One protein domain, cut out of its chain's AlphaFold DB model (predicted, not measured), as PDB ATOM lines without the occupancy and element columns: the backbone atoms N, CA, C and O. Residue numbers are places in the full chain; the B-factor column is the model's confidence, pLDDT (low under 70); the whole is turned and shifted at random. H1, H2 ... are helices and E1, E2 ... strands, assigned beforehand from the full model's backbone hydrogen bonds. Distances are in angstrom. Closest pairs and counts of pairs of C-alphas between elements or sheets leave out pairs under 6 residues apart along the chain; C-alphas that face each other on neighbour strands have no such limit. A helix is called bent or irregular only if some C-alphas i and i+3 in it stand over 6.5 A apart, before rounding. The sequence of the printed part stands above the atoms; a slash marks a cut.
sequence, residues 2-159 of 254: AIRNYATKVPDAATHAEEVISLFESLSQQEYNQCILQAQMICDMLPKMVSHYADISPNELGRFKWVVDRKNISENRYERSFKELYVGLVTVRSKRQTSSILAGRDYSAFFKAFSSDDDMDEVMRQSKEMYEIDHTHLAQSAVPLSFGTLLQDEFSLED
ATOM      1  N   ALA A   2     -58.988 -39.254   8.747       55.06
ATOM      2  CA  ALA A   2     -58.040 -39.611   7.676       55.06
ATOM      3  C   ALA A   2     -57.651 -41.108   7.621       55.06
ATOM      4  O   ALA A   2     -57.726 -41.703   6.555       55.06
ATOM      5  N   ILE A   3     -57.324 -41.738   8.760       56.06
ATOM      6  CA  ILE A   3     -56.974 -43.175   8.823       56.06
ATOM      7  C   ILE A   3     -58.141 -44.067   8.364       56.06
ATOM      8  O   ILE A   3     -57.948 -44.946   7.531       56.06
ATOM      9  N   ARG A   4     -59.371 -43.782   8.815       54.06
ATOM     10  CA  ARG A   4     -60.576 -44.513   8.380       54.06
ATOM     11  C   ARG A   4     -60.876 -44.330   6.885       54.06
ATOM     12  O   ARG A   4     -61.284 -45.281   6.234       54.06
ATOM     13  N   ASN A   5     -60.607 -43.151   6.317       57.81
ATOM     14  CA  ASN A   5     -60.738 -42.902   4.873       57.81
ATOM     15  C   ASN A   5     -59.622 -43.550   4.029       57.81
ATOM     16  O   ASN A   5     -59.781 -43.695   2.819       57.81
ATOM     17  N   TYR A   6     -58.481 -43.890   4.633       59.34
ATOM     18  CA  TYR A   6     -57.409 -44.642   3.979       59.34
ATOM     19  C   TYR A   6     -57.679 -46.152   4.037       59.34
ATOM     20  O   TYR A   6     -57.539 -46.844   3.034       59.34
ATOM     21  N   ALA A   7     -58.168 -46.643   5.179       58.91
ATOM     22  CA  ALA A   7     -58.589 -48.029   5.387       58.91
ATOM     23  C   ALA A   7     -59.664 -48.502   4.390       58.91
ATOM     24  O   ALA A   7     -59.662 -49.658   3.982       58.91
ATOM     25  N   THR A   8     -60.546 -47.612   3.926       58.62
ATOM     26  CA  THR A   8     -61.529 -47.948   2.879       58.62
ATOM     27  C   THR A   8     -60.902 -48.213   1.507       58.62
ATOM     28  O   THR A   8     -61.557 -48.807   0.656       58.62
ATOM     29  N   LYS A   9     -59.652 -47.789   1.275       61.53
ATOM     30  CA  LYS A   9     -58.915 -48.003   0.019       61.53
ATOM     31  C   LYS A   9     -57.999 -49.230   0.055       61.53
ATOM     32  O   LYS A   9     -57.607 -49.704  -1.006       61.53
ATOM     33  N   VAL A  10     -57.667 -49.741   1.243       67.00
ATOM     34  CA  VAL A  10     -56.814 -50.922   1.441       67.00
ATOM     35  C   VAL A  10     -57.465 -51.801   2.518       67.00
ATOM     36  O   VAL A  10     -57.232 -51.561   3.703       67.00
ATOM     37  N   PRO A  11     -58.301 -52.788   2.141       64.94
ATOM     38  CA  PRO A  11     -59.097 -53.579   3.085       64.94
ATOM     39  C   PRO A  11     -58.267 -54.245   4.191       64.94
ATOM     40  O   PRO A  11     -58.665 -54.221   5.353       64.94
ATOM     41  N   ASP A  12     -57.072 -54.736   3.853       68.62
ATOM     42  CA  ASP A  12     -56.153 -55.374   4.807       68.62
ATOM     43  C   ASP A  12     -55.563 -54.379   5.824       68.62
ATOM     44  O   ASP A  12     -55.153 -54.763   6.918       68.62
ATOM     45  N   ALA A  13     -55.567 -53.078   5.509       72.00
ATOM     46  CA  ALA A  13     -55.117 -52.024   6.415       72.00
ATOM     47  C   ALA A  13     -56.212 -51.570   7.393       72.00
ATOM     48  O   ALA A  13     -55.908 -50.855   8.347       72.00
ATOM     49  N   ALA A  14     -57.476 -51.952   7.179       75.25
ATOM     50  CA  ALA A  14     -58.588 -51.507   8.016       75.25
ATOM     51  C   ALA A  14     -58.535 -52.100   9.428       75.25
ATOM     52  O   ALA A  14     -58.705 -51.370  10.404       75.25
ATOM     53  N   THR A  15     -58.237 -53.395   9.541       79.69
ATOM     54  CA  THR A  15     -58.079 -54.071  10.837       79.69
ATOM     55  C   THR A  15     -56.934 -53.449  11.631       79.69
ATOM     56  O   THR A  15     -57.131 -53.024  12.767       79.69
ATOM     57  N   HIS A  16     -55.772 -53.281  10.996       79.38
ATOM     58  CA  HIS A  16     -54.611 -52.656  11.625       79.38
ATOM     59  C   HIS A  16     -54.868 -51.190  12.016       79.38
ATOM     60  O   HIS A  16     -54.452 -50.726  13.076       79.38
ATOM     61  N   ALA A  17     -55.606 -50.447  11.188       79.56
ATOM     62  CA  ALA A  17     -56.011 -49.083  11.500       79.56
ATOM     63  C   ALA A  17     -56.884 -49.001  12.763       79.56
ATOM     64  O   ALA A  17     -56.662 -48.115  13.588       79.56
ATOM     65  N   GLU A  18     -57.857 -49.900  12.934       83.88
ATOM     66  CA  GLU A  18     -58.688 -49.926  14.145       83.88
ATOM     67  C   GLU A  18     -57.900 -50.396  15.379       83.88
ATOM     68  O   GLU A  18     -58.106 -49.852  16.463       83.88
ATOM     69  N   GLU A  19     -56.936 -51.311  15.230       84.62
ATOM     70  CA  GLU A  19     -56.003 -51.674  16.311       84.62
ATOM     71  C   GLU A  19     -55.194 -50.458  16.785       84.62
ATOM     72  O   GLU A  19     -55.160 -50.153  17.978       84.62
ATOM     73  N   VAL A  20     -54.604 -49.704  15.852       84.00
ATOM     74  CA  VAL A  20     -53.858 -48.471  16.149       84.00
ATOM     75  C   VAL A  20     -54.747 -47.430  16.832       84.00
ATOM     76  O   VAL A  20     -54.326 -46.800  17.805       84.00
ATOM     77  N   ILE A  21     -55.984 -47.246  16.353       86.25
ATOM     78  CA  ILE A  21     -56.957 -46.332  16.971       86.25
ATOM     79  C   ILE A  21     -57.253 -46.768  18.409       86.25
ATOM     80  O   ILE A  21     -57.158 -45.946  19.319       86.25
ATOM     81  N   SER A  22     -57.534 -48.054  18.628       88.50
ATOM     82  CA  SER A  22     -57.809 -48.604  19.956       88.50
ATOM     83  C   SER A  22     -56.630 -48.410  20.916       88.50
ATOM     84  O   SER A  22     -56.824 -48.013  22.069       88.50
ATOM     85  N   LEU A  23     -55.393 -48.600  20.437       87.81
ATOM     86  CA  LEU A  23     -54.195 -48.339  21.233       87.81
ATOM     87  C   LEU A  23     -54.121 -46.874  21.668       87.81
ATOM     88  O   LEU A  23     -53.887 -46.624  22.850       87.81
ATOM     89  N   PHE A  24     -54.368 -45.916  20.768       86.50
ATOM     90  CA  PHE A  24     -54.390 -44.493  21.122       86.50
ATOM     91  C   PHE A  24     -55.510 -44.139  22.104       86.50
ATOM     92  O   PHE A  24     -55.257 -43.413  23.065       86.50
ATOM     93  N   GLU A  25     -56.722 -44.652  21.893       88.31
ATOM     94  CA  GLU A  25     -57.877 -44.407  22.769       88.31
ATOM     95  C   GLU A  25     -57.677 -44.985  24.178       88.31
ATOM     96  O   GLU A  25     -58.243 -44.478  25.147       88.31
ATOM     97  N   SER A  26     -56.832 -46.012  24.318       87.88
ATOM     98  CA  SER A  26     -56.488 -46.609  25.614       87.88
ATOM     99  C   SER A  26     -55.492 -45.793  26.456       87.88
ATOM    100  O   SER A  26     -55.300 -46.091  27.642       87.88
ATOM    101  N   LEU A  27     -54.823 -44.793  25.866       90.31
ATOM    102  CA  LEU A  27     -53.830 -43.966  26.550       90.31
ATOM    103  C   LEU A  27     -54.499 -42.824  27.319       90.31
ATOM    104  O   LEU A  27     -55.386 -42.136  26.815       90.31
ATOM    105  N   SER A  28     -54.009 -42.541  28.526       90.94
ATOM    106  CA  SER A  28     -54.311 -41.265  29.180       90.94
ATOM    107  C   SER A  28     -53.732 -40.096  28.374       90.94
ATOM    108  O   SER A  28     -52.774 -40.247  27.616       90.94
ATOM    109  N   GLN A  29     -54.249 -38.885  28.590       89.38
ATOM    110  CA  GLN A  29     -53.742 -37.690  27.905       89.38
ATOM    111  C   GLN A  29     -52.237 -37.463  28.136       89.38
ATOM    112  O   GLN A  29     -51.526 -37.007  27.239       89.38
ATOM    113  N   GLN A  30     -51.734 -37.794  29.329       88.62
ATOM    114  CA  GLN A  30     -50.311 -37.690  29.646       88.62
ATOM    115  C   GLN A  30     -49.479 -38.715  28.863       88.62
ATOM    116  O   GLN A  30     -48.450 -38.354  28.295       88.62
ATOM    117  N   GLU A  31     -49.930 -39.968  28.807       90.06
ATOM    118  CA  GLU A  31     -49.275 -41.043  28.052       90.06
ATOM    119  C   GLU A  31     -49.291 -40.765  26.546       90.06
ATOM    120  O   GLU A  31     -48.268 -40.915  25.880       90.06
ATOM    121  N   TYR A  32     -50.415 -40.271  26.021       89.44
ATOM    122  CA  TYR A  32     -50.534 -39.832  24.635       89.44
ATOM    123  C   TYR A  32     -49.499 -38.752  24.300       89.44
ATOM    124  O   TYR A  32     -48.729 -38.897  23.349       89.44
ATOM    125  N   ASN A  33     -49.424 -37.692  25.115       88.62
ATOM    126  CA  ASN A  33     -48.433 -36.633  24.921       88.62
ATOM    127  C   ASN A  33     -47.007 -37.193  24.977       88.62
ATOM    128  O   ASN A  33     -46.163 -36.800  24.174       88.62
ATOM    129  N   GLN A  34     -46.738 -38.135  25.886       88.31
ATOM    130  CA  GLN A  34     -45.430 -38.770  25.982       88.31
ATOM    131  C   GLN A  34     -45.061 -39.527  24.695       88.31
ATOM    132  O   GLN A  34     -43.950 -39.334  24.204       88.31
ATOM    133  N   CYS A  35     -45.978 -40.306  24.102       89.12
ATOM    134  CA  CYS A  35     -45.747 -40.993  22.823       89.12
ATOM    135  C   CYS A  35     -45.365 -40.012  21.706       89.12
ATOM    136  O   CYS A  35     -44.364 -40.204  21.012       89.12
ATOM    137  N   ILE A  36     -46.148 -38.941  21.545       88.06
ATOM    138  CA  ILE A  36     -45.932 -37.958  20.477       88.06
ATOM    139  C   ILE A  36     -44.601 -37.220  20.662       88.06
ATOM    140  O   ILE A  36     -43.855 -37.038  19.697       88.06
ATOM    141  N   LEU A  37     -44.281 -36.813  21.894       89.06
ATOM    142  CA  LEU A  37     -43.044 -36.094  22.200       89.06
ATOM    143  C   LEU A  37     -41.803 -36.975  22.042       89.06
ATOM    144  O   LEU A  37     -40.787 -36.499  21.542       89.06
ATOM    145  N   GLN A  38     -41.872 -38.253  22.418       89.69
ATOM    146  CA  GLN A  38     -40.755 -39.178  22.228       89.69
ATOM    147  C   GLN A  38     -40.502 -39.477  20.749       89.69
ATOM    148  O   GLN A  38     -39.352 -39.425  20.317       89.69
ATOM    149  N   ALA A  39     -41.551 -39.700  19.951       89.81
ATOM    150  CA  ALA A  39     -41.395 -39.858  18.505       89.81
ATOM    151  C   ALA A  39     -40.768 -38.605  17.867       89.81
ATOM    152  O   ALA A  39     -39.864 -38.700  17.040       89.81
ATOM    153  N   GLN A  40     -41.189 -37.415  18.305       88.31
ATOM    154  CA  GLN A  40     -40.568 -36.163  17.881       88.31
ATOM    155  C   GLN A  40     -39.091 -36.066  18.271       88.31
ATOM    156  O   GLN A  40     -38.271 -35.652  17.454       88.31
ATOM    157  N   MET A  41     -38.752 -36.452  19.497       89.62
ATOM    158  CA  MET A  41     -37.378 -36.439  19.980       89.62
ATOM    159  C   MET A  41     -36.477 -37.347  19.136       89.62
ATOM    160  O   MET A  41     -35.374 -36.934  18.791       89.62
ATOM    161  N   ILE A  42     -36.960 -38.527  18.726       90.75
ATOM    162  CA  ILE A  42     -36.233 -39.424  17.813       90.75
ATOM    163  C   ILE A  42     -35.951 -38.723  16.476       90.75
ATOM    164  O   ILE A  42     -34.796 -38.675  16.050       90.75
ATOM    165  N   CYS A  43     -36.966 -38.114  15.847       89.12
ATOM    166  CA  CYS A  43     -36.785 -37.357  14.600       89.12
ATOM    167  C   CYS A  43     -35.760 -36.222  14.748       89.12
ATOM    168  O   CYS A  43     -34.945 -36.006  13.857       89.12
ATOM    169  N   ASP A  44     -35.776 -35.511  15.877       87.31
ATOM    170  CA  ASP A  44     -34.863 -34.396  16.144       87.31
ATOM    171  C   ASP A  44     -33.423 -34.852  16.446       87.31
ATOM    172  O   ASP A  44     -32.462 -34.126  16.165       87.31
ATOM    173  N   MET A  45     -33.261 -36.031  17.053       90.06
ATOM    174  CA  MET A  45     -31.963 -36.598  17.424       90.06
ATOM    175  C   MET A  45     -31.255 -37.251  16.240       90.06
ATOM    176  O   MET A  45     -30.043 -37.079  16.102       90.06
ATOM    177  N   LEU A  46     -31.991 -37.961  15.380       91.31
ATOM    178  CA  LEU A  46     -31.434 -38.766  14.291       91.31
ATOM    179  C   LEU A  46     -30.441 -37.991  13.401       91.31
ATOM    180  O   LEU A  46     -29.290 -38.420  13.310       91.31
ATOM    181  N   PRO A  47     -30.777 -36.818  12.821       89.50
ATOM    182  CA  PRO A  47     -29.840 -36.080  11.971       89.50
ATOM    183  C   PRO A  47     -28.574 -35.643  12.712       89.50
ATOM    184  O   PRO A  47     -27.493 -35.619  12.117       89.50
ATOM    185  N   LYS A  48     -28.694 -35.320  14.011       91.69
ATOM    186  CA  LYS A  48     -27.566 -34.917  14.862       91.69
ATOM    187  C   LYS A  48     -26.645 -36.091  15.135       91.69
ATOM    188  O   LYS A  48     -25.438 -35.949  14.974       91.69
ATOM    189  N   MET A  49     -27.210 -37.230  15.533       92.44
ATOM    190  CA  MET A  49     -26.462 -38.454  15.810       92.44
ATOM    191  C   MET A  49     -25.744 -38.939  14.554       92.44
ATOM    192  O   MET A  49     -24.527 -39.104  14.582       92.44
ATOM    193  N   VAL A  50     -26.475 -39.070  13.442       94.56
ATOM    194  CA  VAL A  50     -25.929 -39.530  12.160       94.56
ATOM    195  C   VAL A  50     -24.809 -38.607  11.690       94.56
ATOM    196  O   VAL A  50     -23.708 -39.070  11.407       94.56
ATOM    197  N   SER A  51     -25.038 -37.289  11.696       94.25
ATOM    198  CA  SER A  51     -23.996 -36.331  11.315       94.25
ATOM    199  C   SER A  51     -22.791 -36.422  12.252       94.25
ATOM    200  O   SER A  51     -21.662 -36.494  11.779       94.25
ATOM    201  N   HIS A  52     -22.999 -36.443  13.571       94.50
ATOM    202  CA  HIS A  52     -21.913 -36.475  14.548       94.50
ATOM    203  C   HIS A  52     -21.025 -37.709  14.391       94.50
ATOM    204  O   HIS A  52     -19.806 -37.568  14.316       94.50
ATOM    205  N   TYR A  53     -21.624 -38.897  14.321       95.44
ATOM    206  CA  TYR A  53     -20.878 -40.149  14.222       95.44
ATOM    207  C   TYR A  53     -20.251 -40.365  12.844       95.44
ATOM    208  O   TYR A  53     -19.203 -40.998  12.781       95.44
ATOM    209  N   ALA A  54     -20.769 -39.744  11.781       95.75
ATOM    210  CA  ALA A  54     -20.101 -39.750  10.477       95.75
ATOM    211  C   ALA A  54     -18.712 -39.083  10.500       95.75
ATOM    212  O   ALA A  54     -17.870 -39.409   9.670       95.75
ATOM    213  N   ASP A  55     -18.453 -38.170  11.449       91.00
ATOM    214  CA  ASP A  55     -17.120 -37.571  11.630       91.00
ATOM    215  C   ASP A  55     -16.196 -38.427  12.498       91.00
ATOM    216  O   ASP A  55     -14.990 -38.461  12.267       91.00
ATOM    217  N   ILE A  56     -16.733 -39.019  13.568       94.12
ATOM    218  CA  ILE A  56     -15.903 -39.584  14.643       94.12
ATOM    219  C   ILE A  56     -15.807 -41.108  14.610       94.12
ATOM    220  O   ILE A  56     -14.840 -41.653  15.128       94.12
ATOM    221  N   SER A  57     -16.805 -41.793  14.049       95.94
ATOM    222  CA  SER A  57     -16.855 -43.254  13.965       95.94
ATOM    223  C   SER A  57     -17.864 -43.717  12.895       95.94
ATOM    224  O   SER A  57     -18.923 -44.256  13.226       95.94
ATOM    225  N   PRO A  58     -17.580 -43.494  11.598       96.06
ATOM    226  CA  PRO A  58     -18.545 -43.732  10.520       96.06
ATOM    227  C   PRO A  58     -18.987 -45.197  10.410       96.06
ATOM    228  O   PRO A  58     -20.150 -45.462  10.125       96.06
ATOM    229  N   ASN A  59     -18.107 -46.157  10.711       95.88
ATOM    230  CA  ASN A  59     -18.444 -47.586  10.673       95.88
ATOM    231  C   ASN A  59     -19.493 -47.994  11.722       95.88
ATOM    232  O   ASN A  59     -20.247 -48.939  11.491       95.88
ATOM    233  N   GLU A  60     -19.576 -47.281  12.850       94.56
ATOM    234  CA  GLU A  60     -20.569 -47.561  13.897       94.56
ATOM    235  C   GLU A  60     -21.975 -47.102  13.495       94.56
ATOM    236  O   GLU A  60     -22.962 -47.583  14.044       94.56
ATOM    237  N   LEU A  61     -22.102 -46.239  12.480       94.94
ATOM    238  CA  LEU A  61     -23.405 -45.793  11.993       94.94
ATOM    239  C   LEU A  61     -24.260 -46.909  11.392       94.94
ATOM    240  O   LEU A  61     -25.444 -46.685  11.190       94.94
ATOM    241  N   GLY A  62     -23.701 -48.084  11.096       94.69
ATOM    242  CA  GLY A  62     -24.480 -49.243  10.653       94.69
ATOM    243  C   GLY A  62     -25.201 -49.980  11.789       94.69
ATOM    244  O   GLY A  62     -25.813 -51.014  11.535       94.69
ATOM    245  N   ARG A  63     -25.088 -49.516  13.043       92.00
ATOM    246  CA  ARG A  63     -25.639 -50.188  14.228       92.00
ATOM    247  C   ARG A  63     -26.294 -49.179  15.164       92.00
ATOM    248  O   ARG A  63     -25.617 -48.397  15.824       92.00
ATOM    249  N   PHE A  64     -27.617 -49.229  15.255       92.31
ATOM    250  CA  PHE A  64     -28.385 -48.436  16.211       92.31
ATOM    251  C   PHE A  64     -28.944 -49.349  17.291       92.31
ATOM    252  O   PHE A  64     -29.385 -50.449  16.991       92.31
ATOM    253  N   LYS A  65     -28.912 -48.886  18.542       91.31
ATOM    254  CA  LYS A  65     -29.583 -49.531  19.671       91.31
ATOM    255  C   LYS A  65     -30.428 -48.496  20.389       91.31
ATOM    256  O   LYS A  65     -29.901 -47.473  20.831       91.31
ATOM    257  N   TRP A  66     -31.724 -48.756  20.491       91.69
ATOM    258  CA  TRP A  66     -32.684 -47.875  21.141       91.69
ATOM    259  C   TRP A  66     -33.033 -48.441  22.505       91.69
ATOM    260  O   TRP A  66     -33.867 -49.331  22.631       91.69
ATOM    261  N   VAL A  67     -32.376 -47.904  23.526       91.25
ATOM    262  CA  VAL A  67     -32.579 -48.312  24.912       91.25
ATOM    263  C   VAL A  67     -33.419 -47.253  25.611       91.25
ATOM    264  O   VAL A  67     -33.032 -46.084  25.674       91.25
ATOM    265  N   VAL A  68     -34.579 -47.652  26.126       89.19
ATOM    266  CA  VAL A  68     -35.499 -46.765  26.848       89.19
ATOM    267  C   VAL A  68     -35.641 -47.245  28.287       89.19
ATOM    268  O   VAL A  68     -35.799 -48.440  28.537       89.19
ATOM    269  N   ASP A  69     -35.600 -46.307  29.237       89.69
ATOM    270  CA  ASP A  69     -35.811 -46.613  30.653       89.69
ATOM    271  C   ASP A  69     -37.221 -47.162  30.884       89.69
ATOM    272  O   ASP A  69     -38.228 -46.521  30.550       89.69
ATOM    273  N   ARG A  70     -37.289 -48.371  31.442       88.31
ATOM    274  CA  ARG A  70     -38.552 -49.017  31.795       88.31
ATOM    275  C   ARG A  70     -39.131 -48.355  33.041       88.31
ATOM    276  O   ARG A  70     -38.454 -48.165  34.046       88.31
ATOM    277  N   LYS A  71     -40.432 -48.078  33.029       81.19
ATOM    278  CA  LYS A  71     -41.125 -47.481  34.178       81.19
ATOM    279  C   LYS A  71     -41.379 -48.486  35.296       81.19
ATOM    280  O   LYS A  71     -41.475 -48.091  36.453       81.19
ATOM    281  N   ASN A  72     -41.548 -49.764  34.955       76.69
ATOM    282  CA  ASN A  72     -41.898 -50.835  35.888       76.69
ATOM    283  C   ASN A  72     -41.094 -52.112  35.602       76.69
ATOM    284  O   ASN A  72     -40.514 -52.274  34.532       76.69
ATOM    285  N   ILE A  73     -41.089 -53.047  36.564       76.06
ATOM    286  CA  ILE A  73     -40.438 -54.362  36.412       76.06
ATOM    287  C   ILE A  73     -41.027 -55.126  35.220       76.06
ATOM    288  O   ILE A  73     -40.284 -55.723  34.442       76.06
ATOM    289  N   SER A  74     -42.355 -55.101  35.085       79.38
ATOM    290  CA  SER A  74     -43.080 -55.657  33.946       79.38
ATOM    291  C   SER A  74     -43.519 -54.549  32.999       79.38
ATOM    292  O   SER A  74     -43.931 -53.479  33.457       79.38
ATOM    293  N   GLU A  75     -43.531 -54.860  31.704       82.38
ATOM    294  CA  GLU A  75     -44.057 -53.964  30.679       82.38
ATOM    295  C   GLU A  75     -45.483 -53.515  31.022       82.38
ATOM    296  O   GLU A  75     -46.380 -54.337  31.242       82.38
ATOM    297  N   ASN A  76     -45.692 -52.204  31.080       86.00
ATOM    298  CA  ASN A  76     -47.011 -51.623  31.300       86.00
ATOM    299  C   ASN A  76     -47.737 -51.340  29.975       86.00
ATOM    300  O   ASN A  76     -47.164 -51.392  28.888       86.00
ATOM    301  N   ARG A  77     -49.032 -51.006  30.069       84.50
ATOM    302  CA  ARG A  77     -49.877 -50.722  28.898       84.50
ATOM    303  C   ARG A  77     -49.278 -49.645  27.991       84.50
ATOM    304  O   ARG A  77     -49.276 -49.822  26.781       84.50
ATOM    305  N   TYR A  78     -48.767 -48.558  28.565       87.19
ATOM    306  CA  TYR A  78     -48.163 -47.477  27.793       87.19
ATOM    307  C   TYR A  78     -46.916 -47.939  27.032       87.19
ATOM    308  O   TYR A  78     -46.780 -47.616  25.860       87.19
ATOM    309  N   GLU A  79     -46.030 -48.704  27.668       88.44
ATOM    310  CA  GLU A  79     -44.818 -49.230  27.032       88.44
ATOM    311  C   GLU A  79     -45.146 -50.146  25.853       88.44
ATOM    312  O   GLU A  79     -44.538 -50.010  24.791       88.44
ATOM    313  N   ARG A  80     -46.159 -51.006  26.011       87.38
ATOM    314  CA  ARG A  80     -46.677 -51.827  24.916       87.38
ATOM    315  C   ARG A  80     -47.217 -50.963  23.781       87.38
ATOM    316  O   ARG A  80     -46.780 -51.110  22.647       87.38
ATOM    317  N   SER A  81     -48.113 -50.024  24.085       87.81
ATOM    318  CA  SER A  81     -48.666 -49.123  23.069       87.81
ATOM    319  C   SER A  81     -47.573 -48.312  22.374       87.81
ATOM    320  O   SER A  81     -47.626 -48.122  21.167       87.81
ATOM    321  N   PHE A  82     -46.559 -47.842  23.102       88.44
ATOM    322  CA  PHE A  82     -45.456 -47.095  22.509       88.44
ATOM    323  C   PHE A  82     -44.642 -47.962  21.548       88.44
ATOM    324  O   PHE A  82     -44.400 -47.513  20.433       88.44
ATOM    325  N   LYS A  83     -44.287 -49.200  21.921       88.12
ATOM    326  CA  LYS A  83     -43.571 -50.138  21.036       88.12
ATOM    327  C   LYS A  83     -44.297 -50.391  19.716       88.12
ATOM    328  O   LYS A  83     -43.650 -50.418  18.676       88.12
ATOM    329  N   GLU A  84     -45.618 -50.523  19.759       87.75
ATOM    330  CA  GLU A  84     -46.421 -50.733  18.550       87.75
ATOM    331  C   GLU A  84     -46.532 -49.459  17.697       87.75
ATOM    332  O   GLU A  84     -46.565 -49.509  16.469       87.75
ATOM    333  N   LEU A  85     -46.581 -48.283  18.329       89.38
ATOM    334  CA  LEU A  85     -46.906 -47.031  17.641       89.38
ATOM    335  C   LEU A  85     -45.683 -46.225  17.184       89.38
ATOM    336  O   LEU A  85     -45.791 -45.441  16.237       89.38
ATOM    337  N   TYR A  86     -44.535 -46.334  17.858       90.44
ATOM    338  CA  TYR A  86     -43.472 -45.334  17.723       90.44
ATOM    339  C   TYR A  86     -42.821 -45.308  16.334       90.44
ATOM    340  O   TYR A  86     -42.552 -44.218  15.834       90.44
ATOM    341  N   VAL A  87     -42.633 -46.456  15.671       91.50
ATOM    342  CA  VAL A  87     -42.080 -46.502  14.303       91.50
ATOM    343  C   VAL A  87     -43.003 -45.770  13.331       91.50
ATOM    344  O   VAL A  87     -42.550 -44.925  12.556       91.50
ATOM    345  N   GLY A  88     -44.310 -46.034  13.412       89.69
ATOM    346  CA  GLY A  88     -45.317 -45.352  12.599       89.69
ATOM    347  C   GLY A  88     -45.356 -43.848  12.881       89.69
ATOM    348  O   GLY A  88     -45.367 -43.041  11.952       89.69
ATOM    349  N   LEU A  89     -45.292 -43.456  14.157       90.31
ATOM    350  CA  LEU A  89     -45.235 -42.052  14.568       90.31
ATOM    351  C   LEU A  89     -43.987 -41.336  14.032       90.31
ATOM    352  O   LEU A  89     -44.108 -40.232  13.497       90.31
ATOM    353  N   VAL A  90     -42.807 -41.952  14.143       91.69
ATOM    354  CA  VAL A  90     -41.546 -41.407  13.617       91.69
ATOM    355  C   VAL A  90     -41.593 -41.315  12.093       91.69
ATOM    356  O   VAL A  90     -41.211 -40.285  11.547       91.69
ATOM    357  N   THR A  91     -42.134 -42.326  11.411       88.81
ATOM    358  CA  THR A  91     -42.272 -42.356   9.944       88.81
ATOM    359  C   THR A  91     -43.196 -41.254   9.435       88.81
ATOM    360  O   THR A  91     -42.851 -40.502   8.525       88.81
ATOM    361  N   VAL A  92     -44.380 -41.101  10.034       86.69
ATOM    362  CA  VAL A  92     -45.304 -40.016   9.668       86.69
ATOM    363  C   VAL A  92     -44.651 -38.662   9.920       86.69
ATOM    364  O   VAL A  92     -44.797 -37.730   9.129       86.69
ATOM    365  N   ARG A  93     -43.912 -38.531  11.021       86.19
ATOM    366  CA  ARG A  93     -43.291 -37.266  11.388       86.19
ATOM    367  C   ARG A  93     -42.086 -36.913  10.518       86.19
ATOM    368  O   ARG A  93     -41.960 -35.744  10.161       86.19
ATOM    369  N   SER A  94     -41.269 -37.885  10.121       84.25
ATOM    370  CA  SER A  94     -40.163 -37.681   9.180       84.25
ATOM    371  C   SER A  94     -40.661 -37.305   7.785       84.25
ATOM    372  O   SER A  94     -40.056 -36.462   7.138       84.25
ATOM    373  N   LYS A  95     -41.824 -37.806   7.344       81.31
ATOM    374  CA  LYS A  95     -42.454 -37.331   6.097       81.31
ATOM    375  C   LYS A  95     -42.872 -35.860   6.169       81.31
ATOM    376  O   LYS A  95     -42.849 -35.165   5.156       81.31
ATOM    377  N   ARG A  96     -43.223 -35.372   7.365       78.69
ATOM    378  CA  ARG A  96     -43.620 -33.975   7.605       78.69
ATOM    379  C   ARG A  96     -42.455 -33.023   7.866       78.69
ATOM    380  O   ARG A  96     -42.671 -31.817   7.946       78.69
ATOM    381  N   GLN A  97     -41.253 -33.543   8.079       75.31
ATOM    382  CA  GLN A  97     -40.088 -32.748   8.442       75.31
ATOM    383  C   GLN A  97     -38.899 -33.164   7.597       75.31
ATOM    384  O   GLN A  97     -38.405 -34.283   7.690       75.31
ATOM    385  N   THR A  98     -38.371 -32.225   6.826       70.44
ATOM    386  CA  THR A  98     -37.104 -32.445   6.138       70.44
ATOM    387  C   THR A  98     -35.987 -32.598   7.154       70.44
ATOM    388  O   THR A  98     -35.758 -31.744   8.009       70.44
ATOM    389  N   SER A  99     -35.290 -33.722   7.059       75.12
ATOM    390  CA  SER A  99     -34.051 -33.974   7.779       75.12
ATOM    391  C   SER A  99     -32.884 -33.746   6.829       75.12
ATOM    392  O   SER A  99     -32.955 -34.084   5.651       75.12
ATOM    393  N   SER A 100     -31.799 -33.160   7.324       77.19
ATOM    394  CA  SER A 100     -30.575 -33.004   6.540       77.19
ATOM    395  C   SER A 100     -29.367 -33.409   7.362       77.19
ATOM    396  O   SER A 100     -29.226 -33.031   8.527       77.19
ATOM    397  N   ILE A 101     -28.494 -34.170   6.717       85.50
ATOM    398  CA  ILE A 101     -27.182 -34.544   7.230       85.50
ATOM    399  C   ILE A 101     -26.119 -33.621   6.622       85.50
ATOM    400  O   ILE A 101     -26.350 -32.953   5.614       85.50
ATOM    401  N   LEU A 102     -24.955 -33.538   7.258       89.75
ATOM    402  CA  LEU A 102     -23.865 -32.682   6.789       89.75
ATOM    403  C   LEU A 102     -23.139 -33.306   5.588       89.75
ATOM    404  O   LEU A 102     -22.720 -34.458   5.648       89.75
ATOM    405  N   ALA A 103     -22.954 -32.544   4.510       88.12
ATOM    406  CA  ALA A 103     -22.230 -33.010   3.326       88.12
ATOM    407  C   ALA A 103     -20.738 -33.279   3.613       88.12
ATOM    408  O   ALA A 103     -20.160 -32.701   4.536       88.12
ATOM    409  N   GLY A 104     -20.111 -34.118   2.780       89.38
ATOM    410  CA  GLY A 104     -18.668 -34.392   2.837       89.38
ATOM    411  C   GLY A 104     -18.232 -35.336   3.960       89.38
ATOM    412  O   GLY A 104     -17.082 -35.271   4.384       89.38
ATOM    413  N   ARG A 105     -19.138 -36.186   4.455       93.19
ATOM    414  CA  ARG A 105     -18.863 -37.182   5.502       93.19
ATOM    415  C   ARG A 105     -19.162 -38.588   5.006       93.19
ATOM    416  O   ARG A 105     -19.886 -38.756   4.024       93.19
ATOM    417  N   ASP A 106     -18.617 -39.580   5.700       94.94
ATOM    418  CA  ASP A 106     -18.838 -40.982   5.370       94.94
ATOM    419  C   ASP A 106     -20.101 -41.516   6.058       94.94
ATOM    420  O   ASP A 106     -20.146 -41.718   7.271       94.94
ATOM    421  N   TYR A 107     -21.135 -41.741   5.250       95.44
ATOM    422  CA  TYR A 107     -22.404 -42.349   5.658       95.44
ATOM    423  C   TYR A 107     -22.596 -43.747   5.061       95.44
ATOM    424  O   TYR A 107     -23.702 -44.285   5.103       95.44
ATOM    425  N   SER A 108     -21.554 -44.336   4.468       95.12
ATOM    426  CA  SER A 108     -21.664 -45.594   3.722       95.12
ATOM    427  C   SER A 108     -22.238 -46.728   4.574       95.12
ATOM    428  O   SER A 108     -23.160 -47.412   4.134       95.12
ATOM    429  N   ALA A 109     -21.769 -46.879   5.817       96.69
ATOM    430  CA  ALA A 109     -22.287 -47.873   6.756       96.69
ATOM    431  C   ALA A 109     -23.754 -47.621   7.140       96.69
ATOM    432  O   ALA A 109     -24.526 -48.574   7.221       96.69
ATOM    433  N   PHE A 110     -24.148 -46.353   7.324       96.12
ATOM    434  CA  PHE A 110     -25.528 -45.973   7.640       96.12
ATOM    435  C   PHE A 110     -26.480 -46.361   6.509       96.12
ATOM    436  O   PHE A 110     -27.437 -47.099   6.722       96.12
ATOM    437  N   PHE A 111     -26.201 -45.890   5.292       94.88
ATOM    438  CA  PHE A 111     -27.083 -46.134   4.157       94.88
ATOM    439  C   PHE A 111     -27.100 -47.606   3.764       94.88
ATOM    440  O   PHE A 111     -28.168 -48.129   3.494       94.88
ATOM    441  N   LYS A 112     -25.965 -48.310   3.842       95.44
ATOM    442  CA  LYS A 112     -25.930 -49.760   3.619       95.44
ATOM    443  C   LYS A 112     -26.855 -50.530   4.569       95.44
ATOM    444  O   LYS A 112     -27.394 -51.555   4.170       95.44
ATOM    445  N   ALA A 113     -26.979 -50.089   5.820       95.06
ATOM    446  CA  ALA A 113     -27.784 -50.772   6.825       95.06
ATOM    447  C   ALA A 113     -29.264 -50.361   6.796       95.06
ATOM    448  O   ALA A 113     -30.120 -51.185   7.102       95.06
ATOM    449  N   PHE A 114     -29.565 -49.103   6.454       95.00
ATOM    450  CA  PHE A 114     -30.881 -48.512   6.722       95.00
ATOM    451  C   PHE A 114     -31.562 -47.848   5.521       95.00
ATOM    452  O   PHE A 114     -32.639 -47.280   5.705       95.00
ATOM    453  N   SER A 115     -30.996 -47.886   4.309       93.56
ATOM    454  CA  SER A 115     -31.743 -47.459   3.119       93.56
ATOM    455  C   SER A 115     -32.890 -48.426   2.819       93.56
ATOM    456  O   SER A 115     -32.728 -49.633   2.997       93.56
ATOM    457  N   SER A 116     -34.026 -47.919   2.343       91.56
ATOM    458  CA  SER A 116     -35.062 -48.758   1.721       91.56
ATOM    459  C   SER A 116     -34.972 -48.705   0.193       91.56
ATOM    460  O   SER A 116     -34.256 -47.877  -0.367       91.56
ATOM    461  N   ASP A 117     -35.708 -49.589  -0.478       90.44
ATOM    462  CA  ASP A 117     -35.838 -49.604  -1.942       90.44
ATOM    463  C   ASP A 117     -36.978 -48.689  -2.439       90.44
ATOM    464  O   ASP A 117     -37.388 -48.771  -3.598       90.44
ATOM    465  N   ASP A 118     -37.530 -47.837  -1.565       88.19
ATOM    466  CA  ASP A 118     -38.648 -46.960  -1.912       88.19
ATOM    467  C   ASP A 118     -38.235 -45.903  -2.947       88.19
ATOM    468  O   ASP A 118     -37.160 -45.307  -2.871       88.19
ATOM    469  N   ASP A 119     -39.131 -45.592  -3.880       88.88
ATOM    470  CA  ASP A 119     -38.925 -44.483  -4.809       88.88
ATOM    471  C   ASP A 119     -39.120 -43.138  -4.085       88.88
ATOM    472  O   ASP A 119     -40.217 -42.803  -3.628       88.88
ATOM    473  N   MET A 120     -38.051 -42.343  -3.983       87.75
ATOM    474  CA  MET A 120     -38.091 -41.043  -3.312       87.75
ATOM    475  C   MET A 120     -39.027 -40.037  -3.978       87.75
ATOM    476  O   MET A 120     -39.616 -39.222  -3.263       87.75
ATOM    477  N   ASP A 121     -39.186 -40.075  -5.303       87.56
ATOM    478  CA  ASP A 121     -40.121 -39.183  -5.993       87.56
ATOM    479  C   ASP A 121     -41.558 -39.507  -5.568       87.56
ATOM    480  O   ASP A 121     -42.341 -38.612  -5.232       87.56
ATOM    481  N   GLU A 122     -41.876 -40.798  -5.469       86.56
ATOM    482  CA  GLU A 122     -43.164 -41.281  -4.980       86.56
ATOM    483  C   GLU A 122     -43.378 -40.951  -3.495       86.56
ATOM    484  O   GLU A 122     -44.438 -40.441  -3.119       86.56
ATOM    485  N   VAL A 123     -42.370 -41.153  -2.639       83.88
ATOM    486  CA  VAL A 123     -42.438 -40.800  -1.208       83.88
ATOM    487  C   VAL A 123     -42.725 -39.307  -1.020       83.88
ATOM    488  O   VAL A 123     -43.580 -38.934  -0.206       83.88
ATOM    489  N   MET A 124     -42.046 -38.438  -1.775       85.19
ATOM    490  CA  MET A 124     -42.265 -36.990  -1.705       85.19
ATOM    491  C   MET A 124     -43.636 -36.591  -2.262       85.19
ATOM    492  O   MET A 124     -44.304 -35.739  -1.668       85.19
ATOM    493  N   ARG A 125     -44.095 -37.225  -3.351       85.44
ATOM    494  CA  ARG A 125     -45.436 -37.009  -3.917       85.44
ATOM    495  C   ARG A 125     -46.529 -37.365  -2.910       85.44
ATOM    496  O   ARG A 125     -47.418 -36.551  -2.666       85.44
ATOM    497  N   GLN A 126     -46.424 -38.525  -2.262       82.06
ATOM    498  CA  GLN A 126     -47.350 -38.938  -1.204       82.06
ATOM    499  C   GLN A 126     -47.340 -37.967  -0.022       82.06
ATOM    500  O   GLN A 126     -48.398 -37.656   0.524       82.06
ATOM    501  N   SER A 127     -46.164 -37.466   0.375       82.25
ATOM    502  CA  SER A 127     -46.072 -36.474   1.450       82.25
ATOM    503  C   SER A 127     -46.804 -35.176   1.090       82.25
ATOM    504  O   SER A 127     -47.580 -34.658   1.896       82.25
ATOM    505  N   LYS A 128     -46.649 -34.700  -0.153       85.00
ATOM    506  CA  LYS A 128     -47.368 -33.530  -0.670       85.00
ATOM    507  C   LYS A 128     -48.881 -33.741  -0.682       85.00
ATOM    508  O   LYS A 128     -49.611 -32.870  -0.220       85.00
ATOM    509  N   GLU A 129     -49.350 -34.881  -1.176       85.44
ATOM    510  CA  GLU A 129     -50.785 -35.188  -1.268       85.44
ATOM    511  C   GLU A 129     -51.441 -35.399   0.098       85.44
ATOM    512  O   GLU A 129     -52.583 -34.995   0.304       85.44
ATOM    513  N   MET A 130     -50.734 -36.033   1.036       80.19
ATOM    514  CA  MET A 130     -51.292 -36.400   2.338       80.19
ATOM    515  C   MET A 130     -51.162 -35.290   3.383       80.19
ATOM    516  O   MET A 130     -52.028 -35.166   4.251       80.19
ATOM    517  N   TYR A 131     -50.075 -34.518   3.341       79.56
ATOM    518  CA  TYR A 131     -49.740 -33.551   4.387       79.56
ATOM    519  C   TYR A 131     -49.669 -32.105   3.898       79.56
ATOM    520  O   TYR A 131     -49.452 -31.228   4.730       79.56
ATOM    521  N   GLU A 132     -49.856 -31.858   2.597       81.00
ATOM    522  CA  GLU A 132     -49.762 -30.532   1.965       81.00
ATOM    523  C   GLU A 132     -48.359 -29.904   2.082       81.00
ATOM    524  O   GLU A 132     -48.196 -28.686   2.132       81.00
ATOM    525  N   ILE A 133     -47.319 -30.745   2.119       75.50
ATOM    526  CA  ILE A 133     -45.921 -30.324   2.270       75.50
ATOM    527  C   ILE A 133     -45.152 -30.637   0.989       75.50
ATOM    528  O   ILE A 133     -44.952 -31.800   0.646       75.50
ATOM    529  N   ASP A 134     -44.685 -29.603   0.286       81.31
ATOM    530  CA  ASP A 134     -43.943 -29.778  -0.965       81.31
ATOM    531  C   ASP A 134     -42.421 -29.782  -0.748       81.31
ATOM    532  O   ASP A 134     -41.765 -28.744  -0.619       81.31
ATOM    533  N   HIS A 135     -41.859 -30.987  -0.740       77.44
ATOM    534  CA  HIS A 135     -40.417 -31.237  -0.691       77.44
ATOM    535  C   HIS A 135     -39.902 -31.970  -1.936       77.44
ATOM    536  O   HIS A 135     -38.793 -32.498  -1.928       77.44
ATOM    537  N   THR A 136     -40.673 -31.966  -3.027       81.69
ATOM    538  CA  THR A 136     -40.332 -32.678  -4.275       81.69
ATOM    539  C   THR A 136     -38.989 -32.234  -4.859       81.69
ATOM    540  O   THR A 136     -38.221 -33.053  -5.352       81.69
ATOM    541  N   HIS A 137     -38.630 -30.958  -4.693       80.81
ATOM    542  CA  HIS A 137     -37.333 -30.412  -5.106       80.81
ATOM    543  C   HIS A 137     -36.113 -31.047  -4.407       80.81
ATOM    544  O   HIS A 137     -34.987 -30.821  -4.845       80.81
ATOM    545  N   LEU A 138     -36.308 -31.809  -3.324       78.38
ATOM    546  CA  LEU A 138     -35.237 -32.478  -2.577       78.38
ATOM    547  C   LEU A 138     -35.043 -33.946  -2.968       78.38
ATOM    548  O   LEU A 138     -34.049 -34.529  -2.537       78.38
ATOM    549  N   ALA A 139     -35.942 -34.538  -3.764       80.19
ATOM    550  CA  ALA A 139     -35.961 -35.978  -4.034       80.19
ATOM    551  C   ALA A 139     -34.623 -36.506  -4.582       80.19
ATOM    552  O   ALA A 139     -34.098 -37.492  -4.077       80.19
ATOM    553  N   GLN A 140     -33.989 -35.767  -5.500       80.69
ATOM    554  CA  GLN A 140     -32.685 -36.120  -6.087       80.69
ATOM    555  C   GLN A 140     -31.514 -36.126  -5.089       80.69
ATOM    556  O   GLN A 140     -30.443 -36.648  -5.385       80.69
ATOM    557  N   SER A 141     -31.692 -35.498  -3.927       78.75
ATOM    558  CA  SER A 141     -30.676 -35.369  -2.875       78.75
ATOM    559  C   SER A 141     -31.028 -36.135  -1.599       78.75
ATOM    560  O   SER A 141     -30.310 -36.037  -0.603       78.75
ATOM    561  N   ALA A 142     -32.140 -36.870  -1.615       83.75
ATOM    562  CA  ALA A 142     -32.649 -37.626  -0.485       83.75
ATOM    563  C   ALA A 142     -32.426 -39.127  -0.698       83.75
ATOM    564  O   ALA A 142     -32.405 -39.618  -1.822       83.75
ATOM    565  N   VAL A 143     -32.263 -39.851   0.408       87.25
ATOM    566  CA  VAL A 143     -32.172 -41.313   0.423       87.25
ATOM    567  C   VAL A 143     -33.340 -41.823   1.265       87.25
ATOM    568  O   VAL A 143     -33.524 -41.321   2.381       87.25
ATOM    569  N   PRO A 144     -34.134 -42.776   0.757       88.62
ATOM    570  CA  PRO A 144     -35.249 -43.342   1.502       88.62
ATOM    571  C   PRO A 144     -34.693 -44.195   2.646       88.62
ATOM    572  O   PRO A 144     -33.688 -44.888   2.484       88.62
ATOM    573  N   LEU A 145     -35.312 -44.117   3.826       90.94
ATOM    574  CA  LEU A 145     -34.864 -44.848   5.012       90.94
ATOM    575  C   LEU A 145     -35.911 -45.869   5.451       90.94
ATOM    576  O   LEU A 145     -37.082 -45.529   5.634       90.94
ATOM    577  N   SER A 146     -35.455 -47.086   5.741       91.88
ATOM    578  CA  SER A 146     -36.236 -48.102   6.440       91.88
ATOM    579  C   SER A 146     -36.264 -47.789   7.939       91.88
ATOM    580  O   SER A 146     -35.389 -48.198   8.703       91.88
ATOM    581  N   PHE A 147     -37.283 -47.046   8.388       90.88
ATOM    582  CA  PHE A 147     -37.469 -46.761   9.818       90.88
ATOM    583  C   PHE A 147     -37.776 -48.014  10.642       90.88
ATOM    584  O   PHE A 147     -37.451 -48.028  11.823       90.88
ATOM    585  N   GLY A 148     -38.352 -49.062  10.040       89.75
ATOM    586  CA  GLY A 148     -38.515 -50.361  10.697       89.75
ATOM    587  C   GLY A 148     -37.161 -50.917  11.130       89.75
ATOM    588  O   GLY A 148     -36.909 -51.044  12.320       89.75
ATOM    589  N   THR A 149     -36.243 -51.105  10.181       91.19
ATOM    590  CA  THR A 149     -34.881 -51.601  10.451       91.19
ATOM    591  C   THR A 149     -34.090 -50.664  11.370       91.19
ATOM    592  O   THR A 149     -33.405 -51.106  12.286       91.19
ATOM    593  N   LEU A 150     -34.198 -49.346  11.165       93.94
ATOM    594  CA  LEU A 150     -33.456 -48.354  11.954       93.94
ATOM    595  C   LEU A 150     -33.897 -48.288  13.423       93.94
ATOM    596  O   LEU A 150     -33.097 -47.917  14.284       93.94
ATOM    597  N   LEU A 151     -35.172 -48.561  13.704       91.94
ATOM    598  CA  LEU A 151     -35.765 -48.344  15.021       91.94
ATOM    599  C   LEU A 151     -36.094 -49.652  15.745       91.94
ATOM    600  O   LEU A 151     -35.766 -49.786  16.921       91.94
ATOM    601  N   GLN A 152     -36.738 -50.598  15.060       84.62
ATOM    602  CA  GLN A 152     -37.381 -51.766  15.661       84.62
ATOM    603  C   GLN A 152     -36.421 -52.915  15.956       84.62
ATOM    604  O   GLN A 152     -36.579 -53.558  16.994       84.62
ATOM    605  N   ASP A 153     -35.441 -53.156  15.085       85.25
ATOM    606  CA  ASP A 153     -34.607 -54.366  15.143       85.25
ATOM    607  C   ASP A 153     -33.798 -54.476  16.449       85.25
ATOM    608  O   ASP A 153     -33.549 -55.574  16.941       85.25
ATOM    609  N   GLU A 154     -33.436 -53.341  17.049       87.38
ATOM    610  CA  GLU A 154     -32.593 -53.253  18.250       87.38
ATOM    611  C   GLU A 154     -33.212 -52.306  19.300       87.38
ATOM    612  O   GLU A 154     -32.559 -51.396  19.822       87.38
ATOM    613  N   PHE A 155     -34.501 -52.501  19.598       90.94
ATOM    614  CA  PHE A 155     -35.221 -51.772  20.649       90.94
ATOM    615  C   PHE A 155     -35.312 -52.574  21.958       90.94
ATOM    616  O   PHE A 155     -35.778 -53.715  21.967       90.94
ATOM    617  N   SER A 156     -34.969 -51.956  23.094       90.50
ATOM    618  CA  SER A 156     -35.092 -52.564  24.423       90.50
ATOM    619  C   SER A 156     -35.683 -51.609  25.470       90.50
ATOM    620  O   SER A 156     -35.488 -50.393  25.447       90.50
ATOM    621  N   LEU A 157     -36.424 -52.198  26.418       90.44
ATOM    622  CA  LEU A 157     -36.822 -51.546  27.667       90.44
ATOM    623  C   LEU A 157     -35.929 -52.081  28.783       90.44
ATOM    624  O   LEU A 157     -35.993 -53.272  29.099       90.44
ATOM    625  N   GLU A 158     -35.115 -51.220  29.380       91.56
ATOM    626  CA  GLU A 158     -34.092 -51.623  30.349       91.56
ATOM    627  C   GLU A 158     -34.271 -50.931  31.695       91.56
ATOM    628  O   GLU A 158     -34.857 -49.859  31.795       91.56
ATOM    629  N   ASP A 159     -33.768 -51.573  32.750       89.62
ATOM    630  CA  ASP A 159     -33.664 -50.953  34.067       89.62
ATOM    631  C   ASP A 159     -32.523 -49.937  34.062       89.62
ATOM    632  O   ASP A 159     -31.371 -50.322  33.844       89.62
TER     633      ASP A 159
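What this domain is: This is residues 2 to 159 of the 254 residues of an uncharacterized protein of Pseudomonas sp. SDI (UniProt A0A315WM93). Two bent helices cross near the middle of this domain: the long H3, through its arm H3a, packs on H5b, the arm of H5 nearest the mean of the C-alphas. The hairpin of H1 and H2 makes one corner, H7 of the H7 and H8 hairpin packs on H5b, H4 and H6 pack together by H3b, and a two-stranded sheet makes another edge. The printed part has 158 residues, mostly helix, in the order H1 H2 H3 H4 E1 H5 H6 H7 H8 H9 E2; the sheet E1, E2 is parallel. It is compact, with a radius of gyration of the C-alphas of 16.9 A and spans of 46 by 42 by 24 A.

Where its parts are: Find C-alpha 2 at (-58.040, -39.611, 7.676), where H1, residues 2 to 7, begins. H2, residues 11 to 25, runs 21.8 A. H3, residues 29 to 56, was assigned as one helix by its hydrogen bonds but is bent, with C-alphas 44 and 47 6.7 A apart; its arms are H3a, residues 29 to 44, 22.5 A, and H3b, residues 47 to 56, 14.6 A. Next come H4, residues 58 to 62, and E1, residues 66 to 69. H5, residues 77 to 96, also assigned as one helix by its hydrogen bonds, is bent, with C-alphas 84 and 87 7.4 A apart; its arms are H5a, residues 77 to 84, and H5b, residues 87 to 96, which begins with C-alpha 87 at (-42.080, -46.502, 14.303). Then read H6, residues 108 to 114; H7, residues 120 to 131, 15.8 A; H8, residues 136 to 141, irregular, with C-alphas 137 and 140 7.4 A apart; H9, residues 147 to 151; and E2, residues 155 to 158, which ends with C-alpha 158 at (-34.092, -51.623, 30.349).

How they stand to each other: Begin at the hub, H5: H5b touches residues 36 to 43 of H3a at a steep tilt of 61 degrees, closest at the C-alphas of Ala 39 and Val 90, 5.1 A. H5b touches H7 about perpendicular, 88 degrees, closest at C-alphas 95 and 127, 6.0 A, and H9 at C-alphas 87 and 148, 6.4 A. H4 touches H6, closest at C-alphas 62 and 110, 4.6 A, and H3b at C-alphas 61 and 53, 6.6 A. H1 and H2 form a helical hairpin, closest at C-alphas 7 and 14, 4.4 A; H7 and H8 form another, closest at C-alphas 124 and 136, 5.4 A. H2 is close to but not clearly touching H5a, with C-alphas 23 and 81 5.9 A apart. E1, H5 to H9 and E2 make a strand-helix-strand unit, two parallel neighbour strands with helices between; N 156 and O 66 are within hydrogen-bond range at 2.9 A. Every O i to N i+4 pair is within range in H1, H3a, H5a, H5b, H6, H7 and H9, against 9 of 11 in H2, 5 of 6 in H3b, 0 of 1 in H4 and 0 of 2 in H8; for O i to N i+3, H4 has 1 of 2 and H8 2 of 3.

The domain as a whole: The two C-alphas farthest apart, those of Ile 73 and His 137, stand at 48.0 A. The printed part has no cut, and the link from H5 to H6, 11 residues, is long. Look for low confidence at residues 2 to 12, under 70; the mean pLDDT of the printed part is 85.7.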